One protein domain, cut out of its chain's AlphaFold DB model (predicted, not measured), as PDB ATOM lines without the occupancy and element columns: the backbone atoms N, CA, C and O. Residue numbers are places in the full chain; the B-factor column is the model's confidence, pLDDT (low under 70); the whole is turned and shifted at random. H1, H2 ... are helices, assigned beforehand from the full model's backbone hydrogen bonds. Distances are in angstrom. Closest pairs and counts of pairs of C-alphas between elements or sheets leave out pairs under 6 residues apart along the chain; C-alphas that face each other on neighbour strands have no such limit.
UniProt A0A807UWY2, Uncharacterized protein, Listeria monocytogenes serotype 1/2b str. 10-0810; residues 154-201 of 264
ATOM      1  N   TYR A 154      35.320  29.281  69.560       96.12
ATOM      2  CA  TYR A 154      33.997  28.778  69.197       96.12
ATOM      3  C   TYR A 154      33.710  27.395  69.800       96.12
ATOM      4  O   TYR A 154      32.609  27.146  70.286       96.12
ATOM      5  N   SER A 155      34.703  26.500  69.828       95.88
ATOM      6  CA  SER A 155      34.557  25.169  70.429       95.88
ATOM      7  C   SER A 155      34.281  25.238  71.928       95.88
ATOM      8  O   SER A 155      33.416  24.508  72.417       95.88
ATOM      9  N   TYR A 156      34.960  26.143  72.641       95.06
ATOM     10  CA  TYR A 156      34.693  26.419  74.053       95.06
ATOM     11  C   TYR A 156      33.251  26.887  74.266       95.06
ATOM     12  O   TYR A 156      32.557  26.323  75.109       95.06
ATOM     13  N   GLU A 157      32.778  27.848  73.467       95.12
ATOM     14  CA  GLU A 157      31.411  28.367  73.573       95.12
ATOM     15  C   GLU A 157      30.353  27.296  73.337       95.12
ATOM     16  O   GLU A 157      29.437  27.129  74.142       95.12
ATOM     17  N   ILE A 158      30.489  26.519  72.264       97.06
ATOM     18  CA  ILE A 158      29.507  25.490  71.930       97.06
ATOM     19  C   ILE A 158      29.468  24.384  72.984       97.06
ATOM     20  O   ILE A 158      28.376  23.950  73.365       97.06
ATOM     21  N   LEU A 159      30.622  23.936  73.492       97.69
ATOM     22  CA  LEU A 159      30.625  22.973  74.591       97.69
ATOM     23  C   LEU A 159      30.051  23.575  75.879       97.69
ATOM     24  O   LEU A 159      29.270  22.902  76.550       97.69
ATOM     25  N   ALA A 160      30.386  24.823  76.218       96.94
ATOM     26  CA  ALA A 160      29.858  25.490  77.403       96.94
ATOM     27  C   ALA A 160      28.333  25.656  77.320       96.94
ATOM     28  O   ALA A 160      27.623  25.358  78.281       96.94
ATOM     29  N   GLU A 161      27.794  26.054  76.163       97.38
ATOM     30  CA  GLU A 161      26.353  26.084  75.895       97.38
ATOM     31  C   GLU A 161      25.713  24.694  76.041       97.38
ATOM     32  O   GLU A 161      24.682  24.559  76.707       97.38
ATOM     33  N   ALA A 162      26.324  23.648  75.474       98.38
ATOM     34  CA  ALA A 162      25.839  22.274  75.601       98.38
ATOM     35  C   ALA A 162      25.817  21.807  77.070       98.38
ATOM     36  O   ALA A 162      24.841  21.196  77.514       98.38
ATOM     37  N   MET A 163      26.853  22.143  77.846       98.44
ATOM     38  CA  MET A 163      26.917  21.872  79.283       98.44
ATOM     39  C   MET A 163      25.843  22.644  80.053       98.44
ATOM     40  O   MET A 163      25.136  22.039  80.857       98.44
ATOM     41  N   ARG A 164      25.649  23.943  79.779       98.38
ATOM     42  CA  ARG A 164      24.590  24.762  80.399       98.38
ATOM     43  C   ARG A 164      23.204  24.161  80.164       98.38
ATOM     44  O   ARG A 164      22.431  24.046  81.113       98.38
ATOM     45  N   ILE A 165      22.902  23.726  78.938       98.31
ATOM     46  CA  ILE A 165      21.644  23.030  78.610       98.31
ATOM     47  C   ILE A 165      21.511  21.750  79.439       98.31
ATOM     48  O   ILE A 165      20.487  21.526  80.086       98.31
ATOM     49  N   ALA A 166      22.554  20.920  79.456       98.25
ATOM     50  CA  ALA A 166      22.525  19.649  80.163       98.25
ATOM     51  C   ALA A 166      22.372  19.818  81.688       98.25
ATOM     52  O   ALA A 166      21.666  19.014  82.306       98.25
ATOM     53  N   PHE A 167      22.969  20.863  82.276       98.06
ATOM     54  CA  PHE A 167      22.781  21.257  83.676       98.06
ATOM     55  C   PHE A 167      21.355  21.738  83.954       98.06
ATOM     56  O   PHE A 167      20.735  21.276  84.908       98.06
ATOM     57  N   GLN A 168      20.812  22.627  83.116       97.75
ATOM     58  CA  GLN A 168      19.439  23.138  83.254       97.75
ATOM     59  C   GLN A 168      18.390  22.024  83.181       97.75
ATOM     60  O   GLN A 168      17.343  22.115  83.817       97.75
ATOM     61  N   GLN A 169      18.672  20.974  82.411       98.12
ATOM     62  CA  GLN A 169      17.817  19.796  82.276       98.12
ATOM     63  C   GLN A 169      18.139  18.686  83.290       98.12
ATOM     64  O   GLN A 169      17.547  17.613  83.211       98.12
ATOM     65  N   GLU A 170      19.082  18.914  84.212       97.75
ATOM     66  CA  GLU A 170      19.521  17.953  85.238       97.75
ATOM     67  C   GLU A 170      20.014  16.607  84.662       97.75
ATOM     68  O   GLU A 170      19.996  15.570  85.324       97.75
ATOM     69  N   THR A 171      20.473  16.609  83.406       98.12
ATOM     70  CA  THR A 171      21.035  15.419  82.735       98.12
ATOM     71  C   THR A 171      22.509  15.192  83.070       98.12
ATOM     72  O   THR A 171      23.013  14.078  82.913       98.12
ATOM     73  N   ILE A 172      23.176  16.234  83.573       98.19
ATOM     74  CA  ILE A 172      24.480  16.178  84.233       98.19
ATOM     75  C   ILE A 172      24.425  16.958  85.555       98.19
ATOM     76  O   ILE A 172      23.547  17.793  85.774       98.19
ATOM     77  N   THR A 173      25.382  16.688  86.431       96.75
ATOM     78  CA  THR A 173      25.557  17.300  87.754       96.75
ATOM     79  C   THR A 173      27.013  17.723  87.954       96.75
ATOM     80  O   THR A 173      27.889  17.313  87.197       96.75
ATOM     81  N   ASN A 174      27.319  18.485  89.009       94.06
ATOM     82  CA  ASN A 174      28.709  18.865  89.315       94.06
ATOM     83  C   ASN A 174      29.641  17.655  89.509       94.06
ATOM     84  O   ASN A 174      30.837  17.753  89.262       94.06
ATOM     85  N   ALA A 175      29.109  16.499  89.922       94.25
ATOM     86  CA  ALA A 175      29.899  15.275  90.024       94.25
ATOM     87  C   ALA A 175      30.403  14.790  88.653       94.25
ATOM     88  O   ALA A 175      31.473  14.191  88.571       94.25
ATOM     89  N   ASP A 176      29.665  15.083  87.579       96.88
ATOM     90  CA  ASP A 176      30.007  14.670  86.219       96.88
ATOM     91  C   ASP A 176      31.165  15.472  85.621       96.88
ATOM     92  O   ASP A 176      31.801  15.013  84.678       96.88
ATOM     93  N   LEU A 177      31.498  16.625  86.206       95.44
ATOM     94  CA  LEU A 177      32.671  17.416  85.829       95.44
ATOM     95  C   LEU A 177      33.992  16.692  86.134       95.44
ATOM     96  O   LEU A 177      35.016  17.011  85.541       95.44
ATOM     97  N   ARG A 178      33.968  15.698  87.036       94.12
ATOM     98  CA  ARG A 178      35.128  14.859  87.398       94.12
ATOM     99  C   ARG A 178      35.304  13.636  86.493       94.12
ATOM    100  O   ARG A 178      36.163  12.799  86.763       94.12
ATOM    101  N   LEU A 179      34.447  13.478  85.486       96.06
ATOM    102  CA  LEU A 179      34.586  12.430  84.479       96.06
ATOM    103  C   LEU A 179      35.722  12.764  83.507       96.06
ATOM    104  O   LEU A 179      36.247  13.874  83.494       96.06
ATOM    105  N   THR A 180      36.080  11.804  82.661       97.25
ATOM    106  CA  THR A 180      36.923  12.083  81.494       97.25
ATOM    107  C   THR A 180      36.140  12.814  80.401       97.25
ATOM    108  O   THR A 180      34.913  12.702  80.321       97.25
ATOM    109  N   ASP A 181      36.853  13.480  79.488       98.00
ATOM    110  CA  ASP A 181      36.275  14.139  78.308       98.00
ATOM    111  C   ASP A 181      35.325  13.220  77.536       98.00
ATOM    112  O   ASP A 181      34.201  13.597  77.217       98.00
ATOM    113  N   ALA A 182      35.739  11.975  77.277       98.25
ATOM    114  CA  ALA A 182      34.938  11.011  76.528       98.25
ATOM    115  C   ALA A 182      33.645  10.614  77.261       98.25
ATOM    116  O   ALA A 182      32.598  10.442  76.634       98.25
ATOM    117  N   GLU A 183      33.705  10.466  78.584       98.50
ATOM    118  CA  GLU A 183      32.548  10.110  79.408       98.50
ATOM    119  C   GLU A 183      31.556  11.270  79.519       98.50
ATOM    120  O   GLU A 183      30.352  11.055  79.339       98.50
ATOM    121  N   LEU A 184      32.035  12.496  79.760       98.50
ATOM    122  CA  LEU A 184      31.170  13.674  79.782       98.50
ATOM    123  C   LEU A 184      30.582  13.939  78.390       98.50
ATOM    124  O   LEU A 184      29.376  14.150  78.273       98.50
ATOM    125  N   LEU A 185      31.377  13.816  77.321       98.31
ATOM    126  CA  LEU A 185      30.899  13.947  75.942       98.31
ATOM    127  C   LEU A 185      29.794  12.939  75.618       98.31
ATOM    128  O   LEU A 185      28.818  13.276  74.950       98.31
ATOM    129  N   ALA A 186      29.926  11.695  76.083       98.50
ATOM    130  CA  ALA A 186      28.903  10.675  75.889       98.50
ATOM    131  C   ALA A 186      27.585  11.048  76.585       98.50
ATOM    132  O   ALA A 186      26.515  10.840  76.010       98.50
ATOM    133  N   LYS A 187      27.647  11.639  77.787       98.56
ATOM    134  CA  LYS A 187      26.460  12.154  78.489       98.56
ATOM    135  C   LYS A 187      25.827  13.331  77.753       98.56
ATOM    136  O   LYS A 187      24.618  13.314  77.533       98.56
ATOM    137  N   LEU A 188      26.634  14.298  77.316       98.44
ATOM    138  CA  LEU A 188      26.152  15.442  76.536       98.44
ATOM    139  C   LEU A 188      25.488  14.983  75.229       98.44
ATOM    140  O   LEU A 188      24.405  15.445  74.899       98.44
ATOM    141  N   ASN A 189      26.061  13.998  74.533       98.25
ATOM    142  CA  ASN A 189      25.481  13.437  73.309       98.25
ATOM    143  C   ASN A 189      24.204  12.605  73.530       98.25
ATOM    144  O   ASN A 189      23.454  12.370  72.577       98.25
ATOM    145  N   ALA A 190      23.954  12.127  74.751       98.19
ATOM    146  CA  ALA A 190      22.708  11.446  75.100       98.19
ATOM    147  C   ALA A 190      21.545  12.433  75.320       98.19
ATOM    148  O   ALA A 190      20.383  12.042  75.207       98.19
ATOM    149  N   ASN A 191      21.853  13.702  75.595       98.31
ATOM    150  CA  ASN A 191      20.897  14.801  75.645       98.31
ATOM    151  C   ASN A 191      20.698  15.371  74.227       98.31
ATOM    152  O   ASN A 191      21.658  15.776  73.575       98.31
ATOM    153  N   SER A 192      19.459  15.383  73.722       98.00
ATOM    154  CA  SER A 192      19.170  15.792  72.337       98.00
ATOM    155  C   SER A 192      19.598  17.220  72.028       98.00
ATOM    156  O   SER A 192      20.150  17.462  70.957       98.00
ATOM    157  N   ASP A 193      19.364  18.130  72.966       98.06
ATOM    158  CA  ASP A 193      19.512  19.569  72.767       98.06
ATOM    159  C   ASP A 193      20.990  19.961  72.906       98.06
ATOM    160  O   ASP A 193      21.526  20.726  72.105       98.06
ATOM    161  N   ALA A 194      21.691  19.357  73.872       98.19
ATOM    162  CA  ALA A 194      23.140  19.494  73.997       98.19
ATOM    163  C   ALA A 194      23.872  18.879  72.789       98.19
ATOM    164  O   ALA A 194      24.819  19.469  72.270       98.19
ATOM    165  N   ARG A 195      23.408  17.727  72.284       98.25
ATOM    166  CA  ARG A 195      23.950  17.121  71.060       98.25
ATOM    167  C   ARG A 195      23.765  18.024  69.844       98.25
ATOM    168  O   ARG A 195      24.694  18.142  69.051       98.25
ATOM    169  N   GLU A 196      22.596  18.644  69.683       97.69
ATOM    170  CA  GLU A 196      22.336  19.579  68.579       97.69
ATOM    171  C   GLU A 196      23.333  20.745  68.587       97.69
ATOM    172  O   GLU A 196      23.847  21.117  67.534       97.69
ATOM    173  N   LYS A 197      23.690  21.258  69.773       96.50
ATOM    174  CA  LYS A 197      24.767  22.247  69.909       96.50
ATOM    175  C   LYS A 197      26.115  21.695  69.469       96.50
ATOM    176  O   LYS A 197      26.756  22.297  68.616       96.50
ATOM    177  N   ILE A 198      26.526  20.539  69.988       97.31
ATOM    178  CA  ILE A 198      27.824  19.925  69.660       97.31
ATOM    179  C   ILE A 198      27.969  19.666  68.151       97.31
ATOM    180  O   ILE A 198      29.056  19.833  67.604       97.31
ATOM    181  N   GLN A 199      26.883  19.321  67.453       96.69
ATOM    182  CA  GLN A 199      26.890  19.108  65.999       96.69
ATOM    183  C   GLN A 199      27.286  20.356  65.193       96.69
ATOM    184  O   GLN A 199      27.754  20.223  64.062       96.69
ATOM    185  N   LEU A 200      27.180  21.559  65.766       95.38
ATOM    186  CA  LEU A 200      27.644  22.792  65.123       95.38
ATOM    187  C   LEU A 200      29.173  22.827  64.929       95.38
ATOM    188  O   LEU A 200      29.668  23.583  64.095       95.38
ATOM    189  N   LEU A 201      29.923  21.977  65.642       94.69
ATOM    190  CA  LEU A 201      31.382  21.869  65.528       94.69
ATOM    191  C   LEU A 201      31.860  21.056  64.321       94.69
ATOM    192  O   LEU A 201      33.050  21.077  64.017       94.69
TER     193      LEU A 201
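Overview. This is residues 154 to 201 of the 264 residues of an uncharacterized protein of Listeria monocytogenes serotype 1/2b str. 10-0810 (UniProt A0A807UWY2). Helices H1 and H4 pack side by side, opposite ways; H3 makes a corner with H4, and short H2 lies near H3, away from the pair. The printed part has 48 residues with four named helices, H1 to H4 in chain order: all helix, compact, radius of gyration of the C-alphas 9.5 A, spans 26 by 20 by 16 A.

Arrangement. H1, residues 154 to 168, touches H4, residues 192 to 201, at a shallow tilt of 4 degrees; their closest C-alphas, of Ala 162 and Ala 194, are 4.2 A apart. H3, residues 181 to 190, touches H4 only at the corner, closest C-alphas Asn 189 and Arg 195, 4.6 A. H2, residues 174 to 178, is apart from H1 and H4. O i to N i+4 pairs within hydrogen-bond range: every one in H1 and H3, 4 of 6 in H4, 0 of 1 in H2, with 2 of 2 for i+3.

Along the chain. H1 measures 21.0 A from C-alpha 154 (33.997, 28.778, 69.197), H2 7.8 A, H3 14.2 A, H4 15.2 A to C-alpha 201 (31.382, 21.869, 65.528).

Size, cuts and confidence. The printed part has no cut, its links are tight, and no printed residue is under 70 in pLDDT.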